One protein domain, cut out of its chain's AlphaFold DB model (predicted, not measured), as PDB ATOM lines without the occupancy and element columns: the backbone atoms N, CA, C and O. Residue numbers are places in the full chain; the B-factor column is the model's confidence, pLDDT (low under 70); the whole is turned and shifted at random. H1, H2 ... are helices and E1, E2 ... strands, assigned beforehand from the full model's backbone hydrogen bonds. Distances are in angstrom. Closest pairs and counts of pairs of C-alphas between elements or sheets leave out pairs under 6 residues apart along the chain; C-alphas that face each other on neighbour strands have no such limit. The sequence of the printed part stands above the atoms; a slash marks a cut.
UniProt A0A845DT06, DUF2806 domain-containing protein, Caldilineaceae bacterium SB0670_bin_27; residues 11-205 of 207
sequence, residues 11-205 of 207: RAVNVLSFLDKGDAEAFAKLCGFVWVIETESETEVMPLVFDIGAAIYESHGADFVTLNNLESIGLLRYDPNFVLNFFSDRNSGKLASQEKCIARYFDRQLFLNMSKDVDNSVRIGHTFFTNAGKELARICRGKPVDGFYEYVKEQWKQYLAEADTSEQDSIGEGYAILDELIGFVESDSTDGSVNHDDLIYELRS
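What this domain is: This is residues 11 to 205 of the 207 residues of the protein "DUF2806 domain-containing protein" of Caldilineaceae bacterium SB0670_bin_27 (UniProt A0A845DT06). A strongly twisted four-stranded sheet, E2 E1 E5 E6, and two small strand pairs, E4 with E7 and E3 with E8, make the body, with H6 over E5 and E6 and with H1, H2, H4 and H5 in a loose cluster at one end, where H4 and H5 pack on the pair E3 and E8, H2 on H4, and H1 on H5. Away from this body an arm of residues 176 to 205, with most of H7 and the whole of H8, sticks out free. The printed part has 195 residues, with eight named helices and eight named strands in the order H1 H2 E1 E2 H3 H4 E3 E4 E5 E6 E7 E8 H5 H6 H7 H8; its three sheets are antiparallel, and the class is mixed, helices and strands. The whole is compact, with a radius of gyration of the C-alphas of 18.7 A, and spans 54 by 47 by 34 A.

Where its parts are: Start in the largest sheet with E1, residues 34 to 38; find C-alpha 34 at (41.900, -0.716, 29.624), from which the strand runs 13.1 A. E2, residues 43 to 47, covers 13.6 A; E5, residues 100 to 105, covers 16.3 A; and E6, residues 108 to 113, covers 17.0 A. The small pairs are E4, residues 84 to 87, with E7, residues 121 to 125, and E3, residues 76 to 78, with E8, residues 127 to 129. Among the helices, look for H1 at residues 11 to 16, beginning at C-alpha 11, (36.058, -20.411, 34.112), then H2 at residues 21 to 33, 19.5 A long, H3 at residues 55 to 58 and H4 at residues 64 to 73, 14.4 A long. H5 is residues 131 to 137, H6 residues 148 to 155, H7 residues 173 to 186, 19.9 A long, and H8 residues 196 to 205, ending at C-alpha 205, (13.939, 5.624, 37.821).

How they stand to each other: In the sheet E2 E1 E5 E6, look first at the hairpin E1 and E2, where N 37 and O 44 are 2.8 A apart. Between E1 and E5, N 38 and O 102 are 2.8 A apart, and in the hairpin E5 and E6, N 105 and O 108 are 2.8 A apart. H6 is on this sheet at a height of 9.9 A, over E5 and only just over E6, on which 3 of its 8 C-alphas fall; on the local plane it stands at 11 degrees to E5, along the strands. H2 only grazes the sheet with residues 30 to 33, and H5 with residues 133 to 137. The closest C-alphas of E2 and E8 are those of Met 46 and Phe 128, 5.6 A apart. In E3 and E8, N 77 and O 128 are 2.8 A apart; in E4 and E7, N 86 and O 122 are 2.8 A apart. E7 runs on into E8 at 90 degrees. The closest C-alphas of H4 and E3 are those of Glu 71 and Arg 77, 5.3 A apart. H2 touches H4 with residues 23 to 27 alone, closest at the C-alphas of Ala 26 and Thr 66, 6.8 A apart. H1 touches H5, closest at the C-alphas of Ala 12 and Ala 132, 4.4 A apart, at a steep tilt of 42 degrees, the same way. H3 and H6 are close but not clearly touching, with the C-alphas of Ile 56 and Phe 148 7.0 A apart. H7 and H8 are apart. Every O i to N i+4 pair is within hydrogen-bond range in H1, H4, H5, H6 and H8, against 7 of 9 in H2 and 9 of 10 in H7; H3 is too short for such a pair.

The domain as a whole: The C-alphas farthest apart are those of Val 118 and Asp 191, 56.1 A. The printed part has no cut. The links E4 to E5 and H6 to H7 are long. The mean pLDDT of the printed part is 75.5, and residues 88 to 99, 115 to 120, 141 and 162 to 205 are under 70.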
ATOM      1  N   ARG A  11      34.910 -20.620  34.991       78.94
ATOM      2  CA  ARG A  11      36.058 -20.411  34.112       78.94
ATOM      3  C   ARG A  11      37.033 -19.394  34.703       78.94
ATOM      4  O   ARG A  11      38.211 -19.711  34.753       78.94
ATOM      5  N   ALA A  12      36.567 -18.236  35.171       80.56
ATOM      6  CA  ALA A  12      37.427 -17.249  35.823       80.56
ATOM      7  C   ALA A  12      38.069 -17.800  37.104       80.56
ATOM      8  O   ALA A  12      39.271 -17.646  37.296       80.56
ATOM      9  N   VAL A  13      37.312 -18.542  37.919       81.19
ATOM     10  CA  VAL A  13      37.858 -19.210  39.116       81.19
ATOM     11  C   VAL A  13      38.939 -20.233  38.749       81.19
ATOM     12  O   VAL A  13      39.984 -20.281  39.387       81.19
ATOM     13  N   ASN A  14      38.735 -21.025  37.694       80.50
ATOM     14  CA  ASN A  14      39.761 -21.957  37.225       80.50
ATOM     15  C   ASN A  14      41.002 -21.223  36.697       80.50
ATOM     16  O   ASN A  14      42.114 -21.675  36.941       80.50
ATOM     17  N   VAL A  15      40.834 -20.090  36.010       82.25
ATOM     18  CA  VAL A  15      41.956 -19.266  35.534       82.25
ATOM     19  C   VAL A  15      42.823 -18.777  36.699       82.25
ATOM     20  O   VAL A  15      44.044 -18.860  36.609       82.25
ATOM     21  N   LEU A  16      42.217 -18.384  37.826       81.00
ATOM     22  CA  LEU A  16      42.952 -18.013  39.043       81.00
ATOM     23  C   LEU A  16      43.875 -19.126  39.560       81.00
ATOM     24  O   LEU A  16      44.899 -18.824  40.158       81.00
ATOM     25  N   SER A  17      43.554 -20.400  39.315       79.94
ATOM     26  CA  SER A  17      44.418 -21.515  39.730       79.94
ATOM     27  C   SER A  17      45.674 -21.694  38.867       79.94
ATOM     28  O   SER A  17      46.608 -22.366  39.300       79.94
ATOM     29  N   PHE A  18      45.700 -21.104  37.667       80.44
ATOM     30  CA  PHE A  18      46.843 -21.142  36.746       80.44
ATOM     31  C   PHE A  18      47.696 -19.873  36.798       80.44
ATOM     32  O   PHE A  18      48.804 -19.882  36.276       80.44
ATOM     33  N   LEU A  19      47.179 -18.802  37.403       85.62
ATOM     34  CA  LEU A  19      47.870 -17.528  37.543       85.62
ATOM     35  C   LEU A  19      48.991 -17.649  38.575       85.62
ATOM     36  O   LEU A  19      48.730 -17.810  39.771       85.62
ATOM     37  N   ASP A  20      50.236 -17.529  38.123       87.38
ATOM     38  CA  ASP A  20      51.341 -17.281  39.035       87.38
ATOM     39  C   ASP A  20      51.430 -15.787  39.402       87.38
ATOM     40  O   ASP A  20      50.648 -14.939  38.954       87.38
ATOM     41  N   LYS A  21      52.374 -15.448  40.282       87.88
ATOM     42  CA  LYS A  21      52.565 -14.061  40.715       87.88
ATOM     43  C   LYS A  21      52.958 -13.140  39.551       87.88
ATOM     44  O   LYS A  21      52.492 -12.005  39.507       87.88
ATOM     45  N   GLY A  22      53.817 -13.609  38.649       89.44
ATOM     46  CA  GLY A  22      54.273 -12.840  37.496       89.44
ATOM     47  C   GLY A  22      53.137 -12.574  36.514       89.44
ATOM     48  O   GLY A  22      52.968 -11.437  36.080       89.44
ATOM     49  N   ASP A  23      52.304 -13.578  36.245       90.12
ATOM     50  CA  ASP A  23      51.136 -13.439  35.379       90.12
ATOM     51  C   ASP A  23      50.097 -12.482  35.974       90.12
ATOM     52  O   ASP A  23      49.533 -11.647  35.265       90.12
ATOM     53  N   ALA A  24      49.869 -12.551  37.290       90.50
ATOM     54  CA  ALA A  24      48.960 -11.642  37.983       90.50
ATOM     55  C   ALA A  24      49.457 -10.187  37.929       90.50
ATOM     56  O   ALA A  24      48.677  -9.270  37.657       90.50
ATOM     57  N   GLU A  25      50.757  -9.964  38.142       91.00
ATOM     58  CA  GLU A  25      51.379  -8.642  38.018       91.00
ATOM     59  C   GLU A  25      51.326  -8.122  36.575       91.00
ATOM     60  O   GLU A  25      51.039  -6.944  36.352       91.00
ATOM     61  N   ALA A  26      51.562  -8.991  35.591       92.75
ATOM     62  CA  ALA A  26      51.485  -8.653  34.177       92.75
ATOM     63  C   ALA A  26      50.057  -8.286  33.751       92.75
ATOM     64  O   ALA A  26      49.847  -7.256  33.107       92.75
ATOM     65  N   PHE A  27      49.055  -9.065  34.167       93.69
ATOM     66  CA  PHE A  27      47.653  -8.763  33.893       93.69
ATOM     67  C   PHE A  27      47.214  -7.450  34.553       93.69
ATOM     68  O   PHE A  27      46.537  -6.636  33.925       93.69
ATOM     69  N   ALA A  28      47.647  -7.190  35.792       91.69
ATOM     70  CA  ALA A  28      47.359  -5.935  36.484       91.69
ATOM     71  C   ALA A  28      47.976  -4.715  35.776       91.69
ATOM     72  O   ALA A  28      47.329  -3.669  35.691       91.69
ATOM     73  N   LYS A  29      49.191  -4.843  35.225       92.75
ATOM     74  CA  LYS A  29      49.804  -3.804  34.378       92.75
ATOM     75  C   LYS A  29      49.032  -3.612  33.076       92.75
ATOM     76  O   LYS A  29      48.751  -2.476  32.708       92.75
ATOM     77  N   LEU A  30      48.621  -4.703  32.423       94.94
ATOM     78  CA  LEU A  30      47.800  -4.641  31.214       94.94
ATOM     79  C   LEU A  30      46.465  -3.920  31.463       94.94
ATOM     80  O   LEU A  30      45.995  -3.182  30.599       94.94
ATOM     81  N   CYS A  31      45.883  -4.068  32.658       94.88
ATOM     82  CA  CYS A  31      44.674  -3.340  33.051       94.88
ATOM     83  C   CYS A  31      44.862  -1.811  33.065       94.88
ATOM     84  O   CYS A  31      43.880  -1.083  32.977       94.88
ATOM     85  N   GLY A  32      46.099  -1.304  33.106       95.19
ATOM     86  CA  GLY A  32      46.392   0.119  32.910       95.19
ATOM     87  C   GLY A  32      46.128   0.625  31.487       95.19
ATOM     88  O   GLY A  32      46.011   1.829  31.283       95.19
ATOM     89  N   PHE A  33      45.974  -0.271  30.511       95.94
ATOM     90  CA  PHE A  33      45.639   0.049  29.118       95.94
ATOM     91  C   PHE A  33      44.152  -0.144  28.795       95.94
ATOM     92  O   PHE A  33      43.756  -0.073  27.629       95.94
ATOM     93  N   VAL A  34      43.325  -0.432  29.805       94.88
ATOM     94  CA  VAL A  34      41.900  -0.716  29.624       94.88
ATOM     95  C   VAL A  34      41.108   0.559  29.404       94.88
ATOM     96  O   VAL A  34      41.235   1.522  30.155       94.88
ATOM     97  N   TRP A  35      40.255   0.519  28.388       94.25
ATOM     98  CA  TRP A  35      39.223   1.510  28.130       94.25
ATOM     99  C   TRP A  35      37.846   0.880  28.293       94.25
ATOM    100  O   TRP A  35      37.654  -0.313  28.034       94.25
ATOM    101  N   VAL A  36      36.895   1.710  28.706       91.94
ATOM    102  CA  VAL A  36      35.468   1.393  28.670       91.94
ATOM    103  C   VAL A  36      34.870   2.164  27.501       91.94
ATOM    104  O   VAL A  36      34.946   3.389  27.477       91.94
ATOM    105  N   ILE A  37      34.326   1.460  26.515       89.25
ATOM    106  CA  ILE A  37      33.687   2.055  25.338       89.25
ATOM    107  C   ILE A  37      32.188   1.801  25.449       89.25
ATOM    108  O   ILE A  37      31.758   0.653  25.550       89.25
ATOM    109  N   GLU A  38      31.406   2.873  25.452       86.50
ATOM    110  CA  GLU A  38      29.964   2.858  25.678       86.50
ATOM    111  C   GLU A  38      29.238   3.474  24.482       86.50
ATOM    112  O   GLU A  38      29.566   4.574  24.033       86.50
ATOM    113  N   THR A  39      28.222   2.772  23.992       81.25
ATOM    114  CA  THR A  39      27.200   3.293  23.080       81.25
ATOM    115  C   THR A  39      25.833   3.186  23.741       81.25
ATOM    116  O   THR A  39      25.705   2.718  24.872       81.25
ATOM    117  N   GLU A  40      24.778   3.589  23.034       75.44
ATOM    118  CA  GLU A  40      23.404   3.403  23.515       75.44
ATOM    119  C   GLU A  40      23.030   1.922  23.705       75.44
ATOM    120  O   GLU A  40      22.155   1.610  24.512       75.44
ATOM    121  N   SER A  41      23.686   1.014  22.976       72.75
ATOM    122  CA  SER A  41      23.303  -0.402  22.907       72.75
ATOM    123  C   SER A  41      24.307  -1.339  23.581       72.75
ATOM    124  O   SER A  41      23.931  -2.436  23.996       72.75
ATOM    125  N   GLU A  42      25.575  -0.938  23.690       79.25
ATOM    126  CA  GLU A  42      26.660  -1.820  24.116       79.25
ATOM    127  C   GLU A  42      27.653  -1.112  25.045       79.25
ATOM    128  O   GLU A  42      27.905   0.089  24.952       79.25
ATOM    129  N   THR A  43      28.250  -1.885  25.949       83.75
ATOM    130  CA  THR A  43      29.379  -1.454  26.773       83.75
ATOM    131  C   THR A  43      30.454  -2.513  26.688       83.75
ATOM    132  O   THR A  43      30.207  -3.683  26.982       83.75
ATOM    133  N   GLU A  44      31.655  -2.096  26.319       86.31
ATOM    134  CA  GLU A  44      32.774  -2.994  26.123       86.31
ATOM    135  C   GLU A  44      33.986  -2.526  26.930       86.31
ATOM    136  O   GLU A  44      34.334  -1.348  26.948       86.31
ATOM    137  N   VAL A  45      34.623  -3.474  27.622       88.50
ATOM    138  CA  VAL A  45      35.780  -3.233  28.492       88.50
ATOM    139  C   VAL A  45      36.944  -4.056  27.973       88.50
ATOM    140  O   VAL A  45      36.885  -5.291  27.990       88.50
ATOM    141  N   MET A  46      38.001  -3.391  27.512       91.12
ATOM    142  CA  MET A  46      39.141  -4.077  26.907       91.12
ATOM    143  C   MET A  46      40.434  -3.257  26.959       91.12
ATOM    144  O   MET A  46      40.376  -2.027  26.980       91.12
ATOM    145  N   PRO A  47      41.607  -3.916  26.940       94.00
ATOM    146  CA  PRO A  47      42.873  -3.232  26.752       94.00
ATOM    147  C   PRO A  47      43.008  -2.822  25.286       94.00
ATOM    148  O   PRO A  47      42.810  -3.648  24.391       94.00
ATOM    149  N   LEU A  48      43.367  -1.564  25.036       95.19
ATOM    150  CA  LEU A  48      43.620  -1.086  23.679       95.19
ATOM    151  C   LEU A  48      45.100  -1.252  23.332       95.19
ATOM    152  O   LEU A  48      45.956  -0.521  23.832       95.19
ATOM    153  N   VAL A  49      45.405  -2.199  22.446       94.81
ATOM    154  CA  VAL A  49      46.764  -2.445  21.940       94.81
ATOM    155  C   VAL A  49      46.790  -2.221  20.432       94.81
ATOM    156  O   VAL A  49      46.427  -3.107  19.660       94.81
ATOM    157  N   PHE A  50      47.191  -1.021  20.004       93.38
ATOM    158  CA  PHE A  50      47.192  -0.623  18.588       93.38
ATOM    159  C   PHE A  50      48.424  -1.119  17.829       93.38
ATOM    160  O   PHE A  50      48.296  -1.601  16.706       93.38
ATOM    161  N   ASP A  51      49.597  -0.994  18.445       92.00
ATOM    162  CA  ASP A  51      50.885  -1.456  17.933       92.00
ATOM    163  C   ASP A  51      51.725  -1.935  19.117       92.00
ATOM    164  O   ASP A  51      52.166  -1.127  19.931       92.00
ATOM    165  N   ILE A  52      51.932  -3.250  19.221       91.69
ATOM    166  CA  ILE A  52      52.641  -3.861  20.354       91.69
ATOM    167  C   ILE A  52      54.113  -3.429  20.446       91.69
ATOM    168  O   ILE A  52      54.699  -3.516  21.519       91.69
ATOM    169  N   GLY A  53      54.702  -2.952  19.342       91.44
ATOM    170  CA  GLY A  53      56.069  -2.426  19.313       91.44
ATOM    171  C   GLY A  53      56.172  -0.951  19.706       91.44
ATOM    172  O   GLY A  53      57.267  -0.392  19.722       91.44
ATOM    173  N   ALA A  54      55.055  -0.274  20.001       94.50
ATOM    174  CA  ALA A  54      55.114   1.110  20.443       94.50
ATOM    175  C   ALA A  54      55.713   1.197  21.857       94.50
ATOM    176  O   ALA A  54      55.300   0.488  22.776       94.50
ATOM    177  N   ALA A  55      56.635   2.148  22.050       95.12
ATOM    178  CA  ALA A  55      57.379   2.324  23.299       95.12
ATOM    179  C   ALA A  55      56.484   2.459  24.545       95.12
ATOM    180  O   ALA A  55      56.906   2.111  25.648       95.12
ATOM    181  N   ILE A  56      55.248   2.943  24.388       96.00
ATOM    182  CA  ILE A  56      54.287   3.080  25.485       96.00
ATOM    183  C   ILE A  56      53.893   1.735  26.107       96.00
ATOM    184  O   ILE A  56      53.682   1.670  27.317       96.00
ATOM    185  N   TYR A  57      53.868   0.663  25.317       95.56
ATOM    186  CA  TYR A  57      53.570  -0.683  25.795       95.56
ATOM    187  C   TYR A  57      54.826  -1.375  26.336       95.56
ATOM    188  O   TYR A  57      54.813  -1.884  27.459       95.56
ATOM    189  N   GLU A  58      55.936  -1.311  25.592       91.56
ATOM    190  CA  GLU A  58      57.213  -1.925  25.988       91.56
ATOM    191  C   GLU A  58      57.719  -1.385  27.334       91.56
ATOM    192  O   GLU A  58      58.095  -2.152  28.221       91.56
ATOM    193  N   SER A  59      57.658  -0.063  27.535       92.00
ATOM    194  CA  SER A  59      58.106   0.589  28.779       92.00
ATOM    195  C   SER A  59      57.280   0.220  30.015       92.00
ATOM    196  O   SER A  59      57.754   0.392  31.138       92.00
ATOM    197  N   HIS A  60      56.079  -0.332  29.827       93.12
ATOM    198  CA  HIS A  60      55.165  -0.723  30.900       93.12
ATOM    199  C   HIS A  60      54.973  -2.244  30.994       93.12
ATOM    200  O   HIS A  60      54.124  -2.717  31.751       93.12
ATOM    201  N   GLY A  61      55.794  -3.023  30.279       90.56
ATOM    202  CA  GLY A  61      55.775  -4.485  30.329       90.56
ATOM    203  C   GLY A  61      54.538  -5.110  29.685       90.56
ATOM    204  O   GLY A  61      54.138  -6.196  30.086       90.56
ATOM    205  N   ALA A  62      53.919  -4.424  28.723       92.44
ATOM    206  CA  ALA A  62      52.875  -4.977  27.869       92.44
ATOM    207  C   ALA A  62      53.482  -5.321  26.501       92.44
ATOM    208  O   ALA A  62      53.189  -4.670  25.513       92.44
ATOM    209  N   ASP A  63      54.373  -6.307  26.445       93.31
ATOM    210  CA  ASP A  63      55.029  -6.744  25.207       93.31
ATOM    211  C   ASP A  63      54.382  -8.014  24.616       93.31
ATOM    212  O   ASP A  63      53.446  -8.592  25.176       93.31
ATOM    213  N   PHE A  64      54.885  -8.469  23.463       93.06
ATOM    214  CA  PHE A  64      54.387  -9.678  22.798       93.06
ATOM    215  C   PHE A  64      54.450 -10.921  23.699       93.06
ATOM    216  O   PHE A  64      53.511 -11.717  23.715       93.06
ATOM    217  N   VAL A  65      55.538 -11.087  24.460       93.38
ATOM    218  CA  VAL A  65      55.718 -12.238  25.360       93.38
ATOM    219  C   VAL A  65      54.635 -12.228  26.434       93.38
ATOM    220  O   VAL A  65      53.994 -13.249  26.683       93.38
ATOM    221  N   THR A  66      54.378 -11.058  27.013       93.94
ATOM    222  CA  THR A  66      53.355 -10.855  28.032       93.94
ATOM    223  C   THR A  66      51.956 -11.140  27.493       93.94
ATOM    224  O   THR A  66      51.212 -11.909  28.103       93.94
ATOM    225  N   LEU A  67      51.595 -10.584  26.331       94.94
ATOM    226  CA  LEU A  67      50.284 -10.835  25.726       94.94
ATOM    227  C   LEU A  67      50.080 -12.315  25.385       94.94
ATOM    228  O   LEU A  67      49.019 -12.862  25.681       94.94
ATOM    229  N   ASN A  68      51.100 -12.979  24.836       94.69
ATOM    230  CA  ASN A  68      51.040 -14.400  24.500       94.69
ATOM    231  C   ASN A  68      50.882 -15.287  25.753       94.69
ATOM    232  O   ASN A  68      50.103 -16.243  25.748       94.69
ATOM    233  N   ASN A  69      51.560 -14.952  26.855       94.44
ATOM    234  CA  ASN A  69      51.396 -15.668  28.123       94.44
ATOM    235  C   ASN A  69      49.972 -15.503  28.676       94.44
ATOM    236  O   ASN A  69      49.298 -16.499  28.953       94.44
ATOM    237  N   LEU A  70      49.466 -14.268  28.746       94.88
ATOM    238  CA  LEU A  70      48.104 -13.977  29.213       94.88
ATOM    239  C   LEU A  70      47.025 -14.615  28.318       94.88
ATOM    240  O   LEU A  70      45.974 -15.045  28.807       94.88
ATOM    241  N   GLU A  71      47.278 -14.726  27.014       95.19
ATOM    242  CA  GLU A  71      46.421 -15.461  26.084       95.19
ATOM    243  C   GLU A  71      46.413 -16.970  26.361       95.19
ATOM    244  O   GLU A  71      45.340 -17.587  26.354       95.19
ATOM    245  N   SER A  72      47.577 -17.564  26.644       94.00
ATOM    246  CA  SER A  72      47.703 -18.996  26.942       94.00
ATOM    247  C   SER A  72      46.952 -19.404  28.219       94.00
ATOM    248  O   SER A  72      46.342 -20.474  28.267       94.00
ATOM    249  N   ILE A  73      46.898 -18.502  29.206       93.06
ATOM    250  CA  ILE A  73      46.117 -18.636  30.449       93.06
ATOM    251  C   ILE A  73      44.617 -18.394  30.188       93.06
ATOM    252  O   ILE A  73      43.746 -18.798  30.961       93.06
ATOM    253  N   GLY A  74      44.283 -17.784  29.049       93.38
ATOM    254  CA  GLY A  74      42.916 -17.563  28.598       93.38
ATOM    255  C   GLY A  74      42.281 -16.288  29.143       93.38
ATOM    256  O   GLY A  74      41.052 -16.234  29.227       93.38
ATOM    257  N   LEU A  75      43.080 -15.282  29.503       93.81
ATOM    258  CA  LEU A  75      42.607 -13.971  29.965       93.81
ATOM    259  C   LEU A  75      42.260 -13.041  28.806       93.81
ATOM    260  O   LEU A  75      41.288 -12.291  28.868       93.81
ATOM    261  N   LEU A  76      43.007 -13.132  27.716       95.00
ATOM    262  CA  LEU A  76      42.776 -12.340  26.518       95.00
ATOM    263  C   LEU A  76      42.923 -13.185  25.258       95.00
ATOM    264  O   LEU A  76      43.268 -14.369  25.303       95.00
ATOM    265  N   ARG A  77      42.623 -12.554  24.135       93.75
ATOM    266  CA  ARG A  77      43.009 -12.991  22.804       93.75
ATOM    267  C   ARG A  77      43.832 -11.895  22.162       93.75
ATOM    268  O   ARG A  77      43.485 -10.721  22.306       93.75
ATOM    269  N   TYR A  78      44.902 -12.292  21.490       93.00
ATOM    270  CA  TYR A  78      45.769 -11.391  20.752       93.00
ATOM    271  C   TYR A  78      45.929 -11.909  19.329       93.00
ATOM    272  O   TYR A  78      46.342 -13.044  19.115       93.00
ATOM    273  N   ASP A  79      45.601 -11.073  18.347       87.62
ATOM    274  CA  ASP A  79      45.809 -11.407  16.942       87.62
ATOM    275  C   ASP A  79      46.514 -10.248  16.220       87.62
ATOM    276  O   ASP A  79      45.883  -9.234  15.903       87.62
ATOM    277  N   PRO A  80      47.821 -10.373  15.922       83.56
ATOM    278  CA  PRO A  80      48.561  -9.328  15.217       83.56
ATOM    279  C   PRO A  80      48.077  -9.118  13.775       83.56
ATOM    280  O   PRO A  80      48.350  -8.073  13.187       83.56
ATOM    281  N   ASN A  81      47.364 -10.087  13.189       80.69
ATOM    282  CA  ASN A  81      46.881 -10.023  11.809       80.69
ATOM    283  C   ASN A  81      45.443  -9.508  11.707       80.69
ATOM    284  O   ASN A  81      44.975  -9.218  10.605       80.69
ATOM    285  N   PHE A  82      44.740  -9.391  12.834       75.50
ATOM    286  CA  PHE A  82      43.362  -8.933  12.876       75.50
ATOM    287  C   PHE A  82      43.260  -7.618  13.640       75.50
ATOM    288  O   PHE A  82      43.561  -7.534  14.829       75.50
ATOM    289  N   VAL A  83      42.830  -6.572  12.936       77.38
ATOM    290  CA  VAL A  83      42.490  -5.296  13.559       77.38
ATOM    291  C   VAL A  83      41.038  -5.369  14.006       77.38
ATOM    292  O   VAL A  83      40.126  -5.467  13.186       77.38
ATOM    293  N   LEU A  84      40.835  -5.297  15.312       74.50
ATOM    294  CA  LEU A  84      39.521  -5.185  15.912       74.50
ATOM    295  C   LEU A  84      38.996  -3.774  15.680       74.50
ATOM    296  O   LEU A  84      39.685  -2.780  15.944       74.50
ATOM    297  N   ASN A  85      37.750  -3.707  15.226       78.56
ATOM    298  CA  ASN A  85      36.981  -2.480  15.218       78.56
ATOM    299  C   ASN A  85      35.779  -2.648  16.144       78.56
ATOM    300  O   ASN A  85      35.146  -3.704  16.170       78.56
ATOM    301  N   PHE A  86      35.485  -1.606  16.906       72.88
ATOM    302  CA  PHE A  86      34.257  -1.488  17.667       72.88
ATOM    303  C   PHE A  86      33.193  -0.863  16.767       72.88
ATOM    304  O   PHE A  86      33.451   0.190  16.182       72.88
ATOM    305  N   PHE A  87      32.037  -1.513  16.638       71.38
ATOM    306  CA  PHE A  87      30.970  -1.105  15.729       71.38
ATOM    307  C   PHE A  87      29.789  -0.517  16.493       71.38
ATOM    308  O   PHE A  87      29.431  -0.980  17.569       71.38
ATOM    309  N   SER A  88      29.171   0.486  15.887       65.81
ATOM    310  CA  SER A  88      27.894   1.048  16.313       65.81
ATOM    311  C   SER A  88      26.753   0.262  15.626       65.81
ATOM    312  O   SER A  88      26.862  -0.063  14.435       65.81
ATOM    313  N   ASP A  89      25.709  -0.147  16.360       58.91
ATOM    314  CA  ASP A  89      24.676  -1.056  15.831       58.91
ATOM    315  C   ASP A  89      23.801  -0.347  14.780       58.91
ATOM    316  O   ASP A  89      23.225   0.714  15.012       58.91
ATOM    317  N   ARG A  90      23.655  -0.958  13.596       52.41
ATOM    318  CA  ARG A  90      22.765  -0.466  12.526       52.41
ATOM    319  C   ARG A  90      21.345  -1.042  12.604       52.41
ATOM    320  O   ARG A  90      20.467  -0.570  11.880       52.41
ATOM    321  N   ASN A  91      21.093  -2.064  13.423       47.12
ATOM    322  CA  ASN A  91      19.848  -2.844  13.386       47.12
ATOM    323  C   ASN A  91      18.658  -2.211  14.116       47.12
ATOM    324  O   ASN A  91      17.559  -2.766  14.069       47.12
ATOM    325  N   SER A  92      18.805  -1.037  14.732       48.66
ATOM    326  CA  SER A  92      17.692  -0.394  15.444       48.66
ATOM    327  C   SER A  92      16.610   0.196  14.523       48.66
ATOM    328  O   SER A  92      15.593   0.687  15.013       48.66
ATOM    329  N   GLY A  93      16.788   0.175  13.192       46.62
ATOM    330  CA  GLY A  93      15.818   0.723  12.228       46.62
ATOM    331  C   GLY A  93      15.577   2.233  12.381       46.62
ATOM    332  O   GLY A  93      14.766   2.811  11.653       46.62
ATOM    333  N   LYS A  94      16.285   2.884  13.311       47.06
ATOM    334  CA  LYS A  94      16.314   4.325  13.489       47.06
ATOM    335  C   LYS A  94      17.307   4.897  12.494       47.06
ATOM    336  O   LYS A  94      18.468   4.511  12.433       47.06
ATOM    337  N   LEU A  95      16.791   5.813  11.692       43.28
ATOM    338  CA  LEU A  95      17.498   6.637  10.729       43.28
ATOM    339  C   LEU A  95      18.783   7.210  11.349       43.28
ATOM    340  O   LEU A  95      18.674   8.183  12.083       43.28
ATOM    341  N   ALA A  96      19.941   6.588  11.087       46.47
ATOM    342  CA  ALA A  96      21.302   7.089  11.322       46.47
ATOM    343  C   ALA A  96      21.415   8.157  12.430       46.47
ATOM    344  O   ALA A  96      21.908   9.262  12.189       46.47
ATOM    345  N   SER A  97      20.893   7.875  13.632       47.72
ATOM    346  CA  SER A  97      21.068   8.807  14.736       47.72
ATOM    347  C   SER A  97      22.535   8.749  15.100       47.72
ATOM    348  O   SER A  97      23.120   7.669  15.125       47.72
ATOM    349  N   GLN A  98      23.127   9.917  15.308       57.41
ATOM    350  CA  GLN A  98      24.495  10.091  15.769       57.41
ATOM    351  C   GLN A  98      24.658   9.345  17.099       57.41
ATOM    352  O   GLN A  98      24.452   9.936  18.156       57.41
ATOM    353  N   GLU A  99      24.934   8.039  17.050       63.16
ATOM    354  CA  GLU A  99      25.130   7.242  18.253       63.16
ATOM    355  C   GLU A  99      26.290   7.874  19.007       63.16
ATOM    356  O   GLU A  99      27.408   7.996  18.496       63.16
ATOM    357  N   LYS A 100      25.984   8.355  20.211       73.69
ATOM    358  CA  LYS A 100      26.987   8.924  21.093       73.69
ATOM    359  C   LYS A 100      27.856   7.771  21.563       73.69
ATOM    360  O   LYS A 100      27.394   6.920  22.316       73.69
ATOM    361  N   CYS A 101      29.094   7.744  21.095       85.31
ATOM    362  CA  CYS A 101      30.099   6.819  21.582       85.31
ATOM    363  C   CYS A 101      30.971   7.560  22.597       85.31
ATOM    364  O   CYS A 101      31.580   8.584  22.274       85.31
ATOM    365  N   ILE A 102      30.980   7.076  23.836       89.69
ATOM    366  CA  ILE A 102      31.783   7.628  24.926       89.69
ATOM    367  C   ILE A 102      32.856   6.602  25.248       89.69
ATOM    368  O   ILE A 102      32.556   5.468  25.613       89.69
ATOM    369  N   ALA A 103      34.116   6.998  25.121       92.38
ATOM    370  CA  ALA A 103      35.238   6.168  25.518       92.38
ATOM    371  C   ALA A 103      35.858   6.744  26.790       92.38
ATOM    372  O   ALA A 103      36.300   7.893  26.804       92.38
ATOM    373  N   ARG A 104      35.885   5.960  27.866       94.06
ATOM    374  CA  ARG A 104      36.404   6.358  29.175       94.06
ATOM    375  C   ARG A 104      37.708   5.647  29.491       94.06
ATOM    376  O   ARG A 104      37.864   4.448  29.260       94.06
ATOM    377  N   TYR A 105      38.606   6.408  30.089       95.56
ATOM    378  CA  TYR A 105      39.890   5.970  30.590       95.56
ATOM    379  C   TYR A 105      40.095   6.556  31.978       95.56
ATOM    380  O   TYR A 105      40.478   7.717  32.114       95.56
ATOM    381  N   PHE A 106      39.809   5.751  33.001       92.06
ATOM    382  CA  PHE A 106      39.804   6.193  34.395       92.06
ATOM    383  C   PHE A 106      38.922   7.443  34.585       92.06
ATOM    384  O   PHE A 106      37.713   7.396  34.355       92.06
ATOM    385  N   ASP A 107      39.510   8.553  35.013       90.81
ATOM    386  CA  ASP A 107      38.874   9.843  35.265       90.81
ATOM    387  C   ASP A 107      38.701  10.700  33.999       90.81
ATOM    388  O   ASP A 107      38.138  11.792  34.057       90.81
ATOM    389  N   ARG A 108      39.153  10.211  32.840       93.38
ATOM    390  CA  ARG A 108      39.121  10.934  31.565       93.38
ATOM    391  C   ARG A 108      38.148  10.282  30.589       93.38
ATOM    392  O   ARG A 108      37.940   9.072  30.610       93.38
ATOM    393  N   GLN A 109      37.593  11.073  29.677       93.94
ATOM    394  CA  GLN A 109      36.726  10.569  28.610       93.94
ATOM    395  C   GLN A 109      37.008  11.248  27.268       93.94
ATOM    396  O   GLN A 109      37.656  12.296  27.216       93.94
ATOM    397  N   LEU A 110      36.557  10.607  26.193       92.19
ATOM    398  CA  LEU A 110      36.552  11.096  24.819       92.19
ATOM    399  C   LEU A 110      35.158  10.880  24.232       92.19
ATOM    400  O   LEU A 110      34.586   9.795  24.375       92.19
ATOM    401  N   PHE A 111      34.645  11.885  23.527       89.19
ATOM    402  CA  PHE A 111      33.415  11.752  22.752       89.19
ATOM    403  C   PHE A 111      33.752  11.455  21.293       89.19
ATOM    404  O   PHE A 111      34.392  12.256  20.605       89.19
ATOM    405  N   LEU A 112      33.314  10.290  20.816       86.38
ATOM    406  CA  LEU A 112      33.560   9.829  19.457       86.38
ATOM    407  C   LEU A 112      32.305  10.026  18.600       86.38
ATOM    408  O   LEU A 112      31.210   9.578  18.943       86.38
ATOM    409  N   ASN A 113      32.474  10.689  17.460       80.62
ATOM    410  CA  ASN A 113      31.462  10.823  16.429       80.62
ATOM    411  C   ASN A 113      31.610   9.700  15.393       80.62
ATOM    412  O   ASN A 113      32.506   9.711  14.545       80.62
ATOM    413  N   MET A 114      30.683   8.747  15.447       72.69
ATOM    414  CA  MET A 114      30.667   7.552  14.601       72.69
ATOM    415  C   MET A 114      29.880   7.741  13.294       72.69
ATOM    416  O   MET A 114      29.561   6.765  12.635       72.69
ATOM    417  N   SER A 115      29.552   8.972  12.885       60.78
ATOM    418  CA  SER A 115      28.559   9.252  11.832       60.78
ATOM    419  C   SER A 115      29.026   9.116  10.365       60.78
ATOM    420  O   SER A 115      28.485   9.818   9.508       60.78
ATOM    421  N   LYS A 116      30.044   8.309  10.025       54.97
ATOM    422  CA  LYS A 116      30.559   8.235   8.635       54.97
ATOM    423  C   LYS A 116      29.970   7.056   7.843       54.97
ATOM    424  O   LYS A 116      30.217   5.898   8.150       54.97
ATOM    425  N   ASP A 117      29.297   7.409   6.744       51.94
ATOM    426  CA  ASP A 117      28.426   6.643   5.824       51.94
ATOM    427  C   ASP A 117      28.811   5.219   5.358       51.94
ATOM    428  O   ASP A 117      28.005   4.588   4.672       51.94
ATOM    429  N   VAL A 118      29.984   4.658   5.673       47.16
ATOM    430  CA  VAL A 118      30.348   3.327   5.138       47.16
ATOM    431  C   VAL A 118      30.810   2.337   6.198       47.16
ATOM    432  O   VAL A 118      30.497   1.156   6.060       47.16
ATOM    433  N   ASP A 119      31.393   2.773   7.311       57.81
ATOM    434  CA  ASP A 119      31.768   1.860   8.389       57.81
ATOM    435  C   ASP A 119      31.871   2.630   9.713       57.81
ATOM    436  O   ASP A 119      32.868   3.305   9.966       57.81
ATOM    437  N   ASN A 120      30.805   2.590  10.527       69.69
ATOM    438  CA  ASN A 120      30.734   3.199  11.865       69.69
ATOM    439  C   ASN A 120      31.592   2.390  12.842       69.69
ATOM    440  O   ASN A 120      31.084   1.773  13.781       69.69
ATOM    441  N   SER A 121      32.885   2.321  12.555       76.25
ATOM    442  CA  SER A 121      33.817   1.444  13.227       76.25
ATOM    443  C   SER A 121      35.038   2.236  13.690       76.25
ATOM    444  O   SER A 121      35.583   3.086  12.976       76.25
ATOM    445  N   VAL A 122      35.435   2.005  14.938       83.88
ATOM    446  CA  VAL A 122      36.635   2.595  15.536       83.88
ATOM    447  C   VAL A 122      37.621   1.481  15.777       83.88
ATOM    448  O   VAL A 122      37.310   0.505  16.459       83.88
ATOM    449  N   ARG A 123      38.829   1.639  15.238       87.44
ATOM    450  CA  ARG A 123      39.930   0.723  15.513       87.44
ATOM    451  C   ARG A 123      40.209   0.702  17.015       87.44
ATOM    452  O   ARG A 123      40.507   1.740  17.594       87.44
ATOM    453  N   ILE A 124      40.166  -0.482  17.613       87.12
ATOM    454  CA  ILE A 124      40.420  -0.731  19.046       87.12
ATOM    455  C   ILE A 124      41.678  -1.584  19.278       87.12
ATOM    456  O   ILE A 124      42.074  -1.831  20.413       87.12
ATOM    457  N   GLY A 125      42.361  -1.978  18.197       90.69
ATOM    458  CA  GLY A 125      43.669  -2.625  18.252       90.69
ATOM    459  C   GLY A 125      43.610  -4.117  17.949       90.69
ATOM    460  O   GLY A 125      42.854  -4.540  17.081       90.69
ATOM    461  N   HIS A 126      44.445  -4.897  18.627       91.12
ATOM    462  CA  HIS A 126      44.699  -6.314  18.331       91.12
ATOM    463  C   HIS A 126      44.362  -7.249  19.496       91.12
ATOM    464  O   HIS A 126      44.642  -8.446  19.440       91.12
ATOM    465  N   THR A 127      43.793  -6.705  20.571       91.94
ATOM    466  CA  THR A 127      43.516  -7.422  21.815       91.94
ATOM    467  C   THR A 127      42.061  -7.295  22.224       91.94
ATOM    468  O   THR A 127      41.489  -6.212  22.171       91.94
ATOM    469  N   PHE A 128      41.480  -8.384  22.721       90.56
ATOM    470  CA  PHE A 128      40.216  -8.342  23.454       90.56
ATOM    471  C   PHE A 128      40.254  -9.301  24.637       90.56
ATOM    472  O   PHE A 128      40.905 -10.349  24.598       90.56
ATOM    473  N   PHE A 129      39.554  -8.954  25.711       93.12
ATOM    474  CA  PHE A 129      39.438  -9.849  26.854       93.12
ATOM    475  C   PHE A 129      38.523 -11.033  26.546       93.12
ATOM    476  O   PHE A 129      37.490 -10.907  25.889       93.12
ATOM    477  N   THR A 130      38.862 -12.194  27.104       94.00
ATOM    478  CA  THR A 130      37.875 -13.266  27.254       94.00
ATOM    479  C   THR A 130      36.886 -12.895  28.363       94.00
ATOM    480  O   THR A 130      37.145 -11.990  29.154       94.00
ATOM    481  N   ASN A 131      35.783 -13.635  28.511       90.69
ATOM    482  CA  ASN A 131      34.870 -13.420  29.644       90.69
ATOM    483  C   ASN A 131      35.591 -13.505  31.001       90.69
ATOM    484  O   ASN A 131      35.313 -12.711  31.891       90.69
ATOM    485  N   ALA A 132      36.559 -14.420  31.138       90.62
ATOM    486  CA  ALA A 132      37.358 -14.526  32.356       90.62
ATOM    487  C   ALA A 132      38.247 -13.289  32.561       90.62
ATOM    488  O   ALA A 132      38.323 -12.781  33.674       90.62
ATOM    489  N   GLY A 133      38.866 -12.776  31.492       92.50
ATOM    490  CA  GLY A 133      39.621 -11.525  31.542       92.50
ATOM    491  C   GLY A 133      38.758 -10.332  31.937       92.50
ATOM    492  O   GLY A 133      39.151  -9.582  32.820       92.50
ATOM    493  N   LYS A 134      37.556 -10.192  31.363       90.88
ATOM    494  CA  LYS A 134      36.611  -9.119  31.720       90.88
ATOM    495  C   LYS A 134      36.207  -9.191  33.190       90.88
ATOM    496  O   LYS A 134      36.217  -8.179  33.878       90.88
ATOM    497  N   GLU A 135      35.864 -10.383  33.676       88.75
ATOM    498  CA  GLU A 135      35.511 -10.598  35.083       88.75
ATOM    499  C   GLU A 135      36.674 -10.225  36.014       88.75
ATOM    500  O   GLU A 135      36.466  -9.513  36.994       88.75
ATOM    501  N   LEU A 136      37.898 -10.651  35.691       88.44
ATOM    502  CA  LEU A 136      39.080 -10.375  36.509       88.44
ATOM    503  C   LEU A 136      39.537  -8.913  36.429       88.44
ATOM    504  O   LEU A 136      39.914  -8.342  37.448       88.44
ATOM    505  N   ALA A 137      39.438  -8.269  35.267       89.31
ATOM    506  CA  ALA A 137      39.798  -6.863  35.103       89.31
ATOM    507  C   ALA A 137      38.997  -5.944  36.044       89.31
ATOM    508  O   ALA A 137      39.532  -4.949  36.518       89.31
ATOM    509  N   ARG A 138      37.750  -6.309  36.383       82.38
ATOM    510  CA  ARG A 138      36.894  -5.544  37.312       82.38
ATOM    511  C   ARG A 138      37.426  -5.485  38.743       82.38
ATOM    512  O   ARG A 138      37.083  -4.557  39.466       82.38
ATOM    513  N   ILE A 139      38.219  -6.469  39.161       81.62
ATOM    514  CA  ILE A 139      38.838  -6.498  40.498       81.62
ATOM    515  C   ILE A 139      40.309  -6.086  40.472       81.62
ATOM    516  O   ILE A 139      40.894  -5.785  41.513       81.62
ATOM    517  N   CYS A 140      40.920  -6.045  39.289       81.38
ATOM    518  CA  CYS A 140      42.260  -5.520  39.118       81.38
ATOM    519  C   CYS A 140      42.239  -3.995  39.256       81.38
ATOM    520  O   CYS A 140      41.681  -3.281  38.428       81.38
ATOM    521  N   ARG A 141      42.913  -3.474  40.285       69.44
ATOM    522  CA  ARG A 141      43.153  -2.034  40.455       69.44
ATOM    523  C   ARG A 141      44.272  -1.571  39.517       69.44
ATOM    524  O   ARG A 141      45.379  -1.273  39.967       69.44
ATOM    525  N   GLY A 142      43.997  -1.589  38.211       78.31
ATOM    526  CA  GLY A 142      44.888  -1.011  37.206       78.31
ATOM    527  C   GLY A 142      45.223   0.440  37.559       78.31
ATOM    528  O   GLY A 142      44.446   1.122  38.226       78.31
ATOM    529  N   LYS A 143      46.396   0.911  37.140       89.69
ATOM    530  CA  LYS A 143      46.778   2.322  37.265       89.69
ATOM    531  C   LYS A 143      46.831   2.941  35.875       89.69
ATOM    532  O   LYS A 143      47.269   2.239  34.960       89.69
ATOM    533  N   PRO A 144      46.424   4.210  35.711       94.12
ATOM    534  CA  PRO A 144      46.594   4.883  34.439       94.12
ATOM    535  C   PRO A 144      48.079   4.898  34.060       94.12
ATOM    536  O   PRO A 144      48.958   5.027  34.913       94.12
ATOM    537  N   VAL A 145      48.335   4.718  32.773       96.69
ATOM    538  CA  VAL A 145      49.654   4.748  32.156       96.69
ATOM    539  C   VAL A 145      49.889   6.160  31.642       96.69
ATOM    540  O   VAL A 145      49.112   6.681  30.832       96.69
ATOM    541  N   ASP A 146      50.968   6.781  32.111       95.50
ATOM    542  CA  ASP A 146      51.322   8.146  31.737       95.50
ATOM    543  C   ASP A 146      51.469   8.270  30.213       95.50
ATOM    544  O   ASP A 146      52.165   7.496  29.555       95.50
ATOM    545  N   GLY A 147      50.771   9.248  29.632       96.00
ATOM    546  CA  GLY A 147      50.752   9.493  28.187       96.00
ATOM    547  C   GLY A 147      49.832   8.573  27.374       96.00
ATOM    548  O   GLY A 147      49.615   8.850  26.194       96.00
ATOM    549  N   PHE A 148      49.234   7.531  27.967       97.38
ATOM    550  CA  PHE A 148      48.417   6.581  27.202       97.38
ATOM    551  C   PHE A 148      47.108   7.178  26.703       97.38
ATOM    552  O   PHE A 148      46.714   6.925  25.567       97.38
ATOM    553  N   TYR A 149      46.478   8.052  27.488       97.06
ATOM    554  CA  TYR A 149      45.308   8.783  27.010       97.06
ATOM    555  C   TYR A 149      45.615   9.594  25.742       97.06
ATOM    556  O   TYR A 149      44.862   9.512  24.776       97.06
ATOM    557  N   GLU A 150      46.729  10.336  25.709       96.50
ATOM    558  CA  GLU A 150      47.080  11.148  24.535       96.50
ATOM    559  C   GLU A 150      47.455  10.285  23.335       96.50
ATOM    560  O   GLU A 150      47.116  10.613  22.198       96.50
ATOM    561  N   TYR A 151      48.099   9.145  23.592       96.44
ATOM    562  CA  TYR A 151      48.366   8.149  22.566       96.44
ATOM    563  C   TYR A 151      47.064   7.669  21.909       96.44
ATOM    564  O   TYR A 151      46.950   7.727  20.685       96.44
ATOM    565  N   VAL A 152      46.058   7.267  22.696       95.94
ATOM    566  CA  VAL A 152      44.749   6.833  22.172       95.94
ATOM    567  C   VAL A 152      44.003   7.979  21.489       95.94
ATOM    568  O   VAL A 152      43.448   7.790  20.408       95.94
ATOM    569  N   LYS A 153      44.044   9.188  22.058       94.62
ATOM    570  CA  LYS A 153      43.443  10.383  21.457       94.62
ATOM    571  C   LYS A 153      43.994  10.654  20.055       94.62
ATOM    572  O   LYS A 153      43.219  10.971  19.156       94.62
ATOM    573  N   GLU A 154      45.299  10.486  19.835       94.25
ATOM    574  CA  GLU A 154      45.893  10.625  18.500       94.25
ATOM    575  C   GLU A 154      45.470   9.482  17.559       94.25
ATOM    576  O   GLU A 154      45.143   9.754  16.404       94.25
ATOM    577  N   GLN A 155      45.370   8.231  18.041       92.88
ATOM    578  CA  GLN A 155      44.835   7.113  17.237       92.88
ATOM    579  C   GLN A 155      43.392   7.368  16.777       92.88
ATOM    580  O   GLN A 155      42.997   6.961  15.682       92.88
ATOM    581  N   TRP A 156      42.600   8.055  17.601       91.88
ATOM    582  CA  TRP A 156      41.186   8.321  17.341       91.88
ATOM    583  C   TRP A 156      40.875   9.725  16.843       91.88
ATOM    584  O   TRP A 156      39.707  10.075  16.695       91.88
ATOM    585  N   LYS A 157      41.888  10.522  16.507       90.69
ATOM    586  CA  LYS A 157      41.748  11.934  16.128       90.69
ATOM    587  C   LYS A 157      40.687  12.209  15.062       90.69
ATOM    588  O   LYS A 157      40.007  13.226  15.117       90.69
ATOM    589  N   GLN A 158      40.521  11.295  14.107       85.88
ATOM    590  CA  GLN A 158      39.534  11.412  13.026       85.88
ATOM    591  C   GLN A 158      38.074  11.165  13.446       85.88
ATOM    592  O   GLN A 158      37.170  11.414  12.642       85.88
ATOM    593  N   TYR A 159      37.868  10.632  14.652       85.38
ATOM    594  CA  TYR A 159      36.571  10.320  15.249       85.38
ATOM    595  C   TYR A 159      36.210  11.283  16.383       85.38
ATOM    596  O   TYR A 159      35.073  11.260  16.831       85.38
ATOM    597  N   LEU A 160      37.138  12.112  16.869       87.00
ATOM    598  CA  LEU A 160      36.859  13.032  17.974       87.00
ATOM    599  C   LEU A 160      35.779  14.047  17.584       87.00
ATOM    600  O   LEU A 160      35.824  14.636  16.501       87.00
ATOM    601  N   ALA A 161      34.816  14.266  18.477       81.94
ATOM    602  CA  ALA A 161      33.835  15.329  18.323       81.94
ATOM    603  C   ALA A 161      34.501  16.711  18.484       81.94
ATOM    604  O   ALA A 161      35.373  16.905  19.328       81.94
ATOM    605  N   GLU A 162      34.054  17.702  17.707       67.44
ATOM    606  CA  GLU A 162      34.630  19.062  17.672       67.44
ATOM    607  C   GLU A 162      34.507  19.841  19.005       67.44
ATOM    608  O   GLU A 162      35.077  20.921  19.139       67.44
ATOM    609  N   ALA A 163      33.790  19.310  20.004       54.66
ATOM    610  CA  ALA A 163      33.469  20.004  21.254       54.66
ATOM    611  C   ALA A 163      34.479  19.811  22.412       54.66
ATOM    612  O   ALA A 163      34.355  20.495  23.425       54.66
ATOM    613  N   ASP A 164      35.503  18.960  22.289       49.62
ATOM    614  CA  ASP A 164      36.415  18.615  23.404       49.62
ATOM    615  C   ASP A 164      37.549  19.643  23.658       49.62
ATOM    616  O   ASP A 164      38.712  19.284  23.849       49.62
ATOM    617  N   THR A 165      37.228  20.947  23.689       40.75
ATOM    618  CA  THR A 165      38.173  21.994  24.160       40.75
ATOM    619  C   THR A 165      37.808  22.614  25.512       40.75
ATOM    620  O   THR A 165      38.392  23.625  25.893       40.75
ATOM    621  N   SER A 166      36.882  22.029  26.269       36.25
ATOM    622  CA  SER A 166      36.631  22.442  27.653       36.25
ATOM    623  C   SER A 166      36.795  21.262  28.602       36.25
ATOM    624  O   SER A 166      35.925  20.398  28.687       36.25
ATOM    625  N   GLU A 167      37.915  21.249  29.324       50.97
ATOM    626  CA  GLU A 167      38.000  20.611  30.638       50.97
ATOM    627  C   GLU A 167      36.843  21.120  31.507       50.97
ATOM    628  O   GLU A 167      36.738  22.333  31.688       50.97
ATOM    629  N   GLN A 168      35.995  20.225  32.028       40.53
ATOM    630  CA  GLN A 168      35.434  20.326  33.383       40.53
ATOM    631  C   GLN A 168      34.528  19.141  33.749       40.53
ATOM    632  O   GLN A 168      33.508  18.887  33.113       40.53
ATOM    633  N   ASP A 169      34.937  18.455  34.820       45.97
ATOM    634  CA  ASP A 169      34.145  18.127  36.010       45.97
ATOM    635  C   ASP A 169      32.685  17.692  35.818       45.97
ATOM    636  O   ASP A 169      31.768  18.499  35.959       45.97
ATOM    637  N   SER A 170      32.450  16.385  35.669       42.34
ATOM    638  CA  SER A 170      31.184  15.780  36.117       42.34
ATOM    639  C   SER A 170      31.239  14.250  36.235       42.34
ATOM    640  O   SER A 170      30.441  13.560  35.608       42.34
ATOM    641  N   ILE A 171      32.162  13.664  37.009       44.66
ATOM    642  CA  ILE A 171      32.062  12.226  37.357       44.66
ATOM    643  C   ILE A 171      32.455  11.987  38.822       44.66
ATOM    644  O   ILE A 171      33.284  11.144  39.146       44.66
ATOM    645  N   GLY A 172      31.838  12.742  39.732       38.44
ATOM    646  CA  GLY A 172      31.795  12.373  41.152       38.44
ATOM    647  C   GLY A 172      30.770  11.269  41.451       38.44
ATOM    648  O   GLY A 172      30.864  10.618  42.481       38.44
ATOM    649  N   GLU A 173      29.807  11.022  40.556       41.31
ATOM    650  CA  GLU A 173      28.632  10.185  40.864       41.31
ATOM    651  C   GLU A 173      28.756   8.733  40.373       41.31
ATOM    652  O   GLU A 173      28.312   7.814  41.053       41.31
ATOM    653  N   GLY A 174      29.426   8.485  39.240       38.91
ATOM    654  CA  GLY A 174      29.567   7.125  38.693       38.91
ATOM    655  C   GLY A 174      30.502   6.224  39.510       38.91
ATOM    656  O   GLY A 174      30.219   5.043  39.701       38.91
ATOM    657  N   TYR A 175      31.590   6.795  40.038       43.88
ATOM    658  CA  TYR A 175      32.516   6.082  40.923       43.88
ATOM    659  C   TYR A 175      31.993   5.980  42.360       43.88
ATOM    660  O   TYR A 175      32.270   4.982  43.016       43.88
ATOM    661  N   ALA A 176      31.163   6.928  42.814       41.03
ATOM    662  CA  ALA A 176      30.511   6.846  44.121       41.03
ATOM    663  C   ALA A 176      29.575   5.633  44.222       41.03
ATOM    664  O   ALA A 176      29.596   4.944  45.232       41.03
ATOM    665  N   ILE A 177      28.831   5.303  43.159       45.62
ATOM    666  CA  ILE A 177      27.949   4.119  43.140       45.62
ATOM    667  C   ILE A 177      28.763   2.815  43.220       45.62
ATOM    668  O   ILE A 177      28.331   1.848  43.845       45.62
ATOM    669  N   LEU A 178      29.954   2.777  42.613       41.72
ATOM    670  CA  LEU A 178      30.845   1.616  42.686       41.72
ATOM    671  C   LEU A 178      31.525   1.496  44.058       41.72
ATOM    672  O   LEU A 178      31.592   0.387  44.584       41.72
ATOM    673  N   ASP A 179      31.954   2.606  44.661       42.78
ATOM    674  CA  ASP A 179      32.506   2.625  46.024       42.78
ATOM    675  C   ASP A 179      31.438   2.295  47.084       42.78
ATOM    676  O   ASP A 179      31.731   1.601  48.056       42.78
ATOM    677  N   GLU A 180      30.184   2.710  46.885       45.78
ATOM    678  CA  GLU A 180      29.056   2.403  47.777       45.78
ATOM    679  C   GLU A 180      28.634   0.924  47.666       45.78
ATOM    680  O   GLU A 180      28.386   0.269  48.679       45.78
ATOM    681  N   LEU A 181      28.668   0.341  46.458       39.91
ATOM    682  CA  LEU A 181      28.467  -1.099  46.242       39.91
ATOM    683  C   LEU A 181      29.601  -1.951  46.831       39.91
ATOM    684  O   LEU A 181      29.338  -3.036  47.347       39.91
ATOM    685  N   ILE A 182      30.850  -1.481  46.773       45.28
ATOM    686  CA  ILE A 182      32.001  -2.164  47.381       45.28
ATOM    687  C   ILE A 182      31.943  -2.049  48.910       45.28
ATOM    688  O   ILE A 182      32.106  -3.058  49.595       45.28
ATOM    689  N   GLY A 183      31.604  -0.874  49.447       41.47
ATOM    690  CA  GLY A 183      31.389  -0.675  50.882       41.47
ATOM    691  C   GLY A 183      30.267  -1.552  51.449       41.47
ATOM    692  O   GLY A 183      30.395  -2.064  52.559       41.47
ATOM    693  N   PHE A 184      29.210  -1.801  50.668       40.91
ATOM    694  CA  PHE A 184      28.105  -2.691  51.043       40.91
ATOM    695  C   PHE A 184      28.506  -4.177  51.073       40.91
ATOM    696  O   PHE A 184      28.040  -4.931  51.922       40.91
ATOM    697  N   VAL A 185      29.382  -4.605  50.158       42.59
ATOM    698  CA  VAL A 185      29.908  -5.983  50.097       42.59
ATOM    699  C   VAL A 185      30.940  -6.248  51.201       42.59
ATOM    700  O   VAL A 185      31.074  -7.382  51.655       42.59
ATOM    701  N   GLU A 186      31.660  -5.216  51.651       41.59
ATOM    702  CA  GLU A 186      32.658  -5.310  52.725       41.59
ATOM    703  C   GLU A 186      32.056  -5.162  54.138       41.59
ATOM    704  O   GLU A 186      32.667  -5.598  55.118       41.59
ATOM    705  N   SER A 187      30.849  -4.595  54.273       42.84
ATOM    706  CA  SER A 187      30.114  -4.553  55.540       42.84
ATOM    707  C   SER A 187      29.333  -5.855  55.755       42.84
ATOM    708  O   SER A 187      28.199  -6.005  55.309       42.84
ATOM    709  N   ASP A 188      29.935  -6.800  56.468       40.09
ATOM    710  CA  ASP A 188      29.390  -8.126  56.800       40.09
ATOM    711  C   ASP A 188      28.207  -8.076  57.810       40.09
ATOM    712  O   ASP A 188      28.119  -8.863  58.754       40.09
ATOM    713  N   SER A 189      27.280  -7.119  57.665       44.03
ATOM    714  CA  SER A 189      26.076  -6.991  58.492       44.03
ATOM    715  C   SER A 189      24.813  -7.173  57.657       44.03
ATOM    716  O   SER A 189      24.124  -6.217  57.307       44.03
ATOM    717  N   THR A 190      24.456  -8.425  57.378       50.81
ATOM    718  CA  THR A 190      23.074  -8.760  57.026       50.81
ATOM    719  C   THR A 190      22.226  -8.732  58.297       50.81
ATOM    720  O   THR A 190      21.971  -9.771  58.911       50.81
ATOM    721  N   ASP A 191      21.779  -7.550  58.711       44.56
ATOM    722  CA  ASP A 191      20.453  -7.477  59.316       44.56
ATOM    723  C   ASP A 191      19.480  -7.421  58.131       44.56
ATOM    724  O   ASP A 191      19.673  -6.661  57.186       44.56
ATOM    725  N   GLY A 192      18.549  -8.368  58.055       49.78
ATOM    726  CA  GLY A 192      17.756  -8.633  56.852       49.78
ATOM    727  C   GLY A 192      16.692  -7.576  56.534       49.78
ATOM    728  O   GLY A 192      15.555  -7.954  56.271       49.78
ATOM    729  N   SER A 193      17.014  -6.282  56.589       45.28
ATOM    730  CA  SER A 193      16.060  -5.184  56.394       45.28
ATOM    731  C   SER A 193      16.096  -4.521  55.013       45.28
ATOM    732  O   SER A 193      15.229  -3.696  54.726       45.28
ATOM    733  N   VAL A 194      17.024  -4.887  54.121       49.62
ATOM    734  CA  VAL A 194      17.124  -4.240  52.802       49.62
ATOM    735  C   VAL A 194      16.335  -5.014  51.745       49.62
ATOM    736  O   VAL A 194      16.734  -6.090  51.299       49.62
ATOM    737  N   ASN A 195      15.198  -4.451  51.330       47.31
ATOM    738  CA  ASN A 195      14.393  -4.971  50.230       47.31
ATOM    739  C   ASN A 195      15.062  -4.637  48.886       47.31
ATOM    740  O   ASN A 195      14.996  -3.509  48.398       47.31
ATOM    741  N   HIS A 196      15.725  -5.629  48.293       44.53
ATOM    742  CA  HIS A 196      16.474  -5.493  47.040       44.53
ATOM    743  C   HIS A 196      15.637  -4.986  45.853       44.53
ATOM    744  O   HIS A 196      16.196  -4.396  44.928       44.53
ATOM    745  N   ASP A 197      14.315  -5.163  45.888       43.28
ATOM    746  CA  ASP A 197      13.426  -4.704  44.820       43.28
ATOM    747  C   ASP A 197      13.284  -3.169  44.789       43.28
ATOM    748  O   ASP A 197      13.145  -2.589  43.709       43.28
ATOM    749  N   ASP A 198      13.420  -2.495  45.938       44.62
ATOM    750  CA  ASP A 198      13.301  -1.034  46.037       44.62
ATOM    751  C   ASP A 198      14.557  -0.321  45.495       44.62
ATOM    752  O   ASP A 198      14.455   0.675  44.777       44.62
ATOM    753  N   LEU A 199      15.746  -0.894  45.724       42.97
ATOM    754  CA  LEU A 199      17.027  -0.404  45.182       42.97
ATOM    755  C   LEU A 199      17.105  -0.545  43.654       42.97
ATOM    756  O   LEU A 199      17.596   0.342  42.954       42.97
ATOM    757  N   ILE A 200      16.585  -1.650  43.113       42.88
ATOM    758  CA  ILE A 200      16.528  -1.875  41.662       42.88
ATOM    759  C   ILE A 200      15.515  -0.928  41.002       42.88
ATOM    760  O   ILE A 200      15.733  -0.494  39.866       42.88
ATOM    761  N   TYR A 201      14.428  -0.580  41.695       40.94
ATOM    762  CA  TYR A 201      13.462   0.409  41.221       40.94
ATOM    763  C   TYR A 201      14.060   1.823  41.191       40.94
ATOM    764  O   TYR A 201      13.926   2.517  40.182       40.94
ATOM    765  N   GLU A 202      14.800   2.225  42.228       41.91
ATOM    766  CA  GLU A 202      15.478   3.527  42.265       41.91
ATOM    767  C   GLU A 202      16.513   3.680  41.141       41.91
ATOM    768  O   GLU A 202      16.504   4.698  40.443       41.91
ATOM    769  N   LEU A 203      17.325   2.645  40.889       39.84
ATOM    770  CA  LEU A 203      18.329   2.624  39.815       39.84
ATOM    771  C   LEU A 203      17.726   2.708  38.403       39.84
ATOM    772  O   LEU A 203      18.389   3.169  37.482       39.84
ATOM    773  N   ARG A 204      16.473   2.277  38.220       35.09
ATOM    774  CA  ARG A 204      15.756   2.348  36.931       35.09
ATOM    775  C   ARG A 204      14.950   3.635  36.745       35.09
ATOM    776  O   ARG A 204      14.432   3.863  35.655       35.09
ATOM    777  N   SER A 205      14.800   4.433  37.800       38.31
ATOM    778  CA  SER A 205      13.939   5.624  37.821       38.31
ATOM    779  C   SER A 205      14.689   6.948  37.655       38.31
ATOM    780  O   SER A 205      14.050   7.981  37.444       38.31
TER     781      SER A 205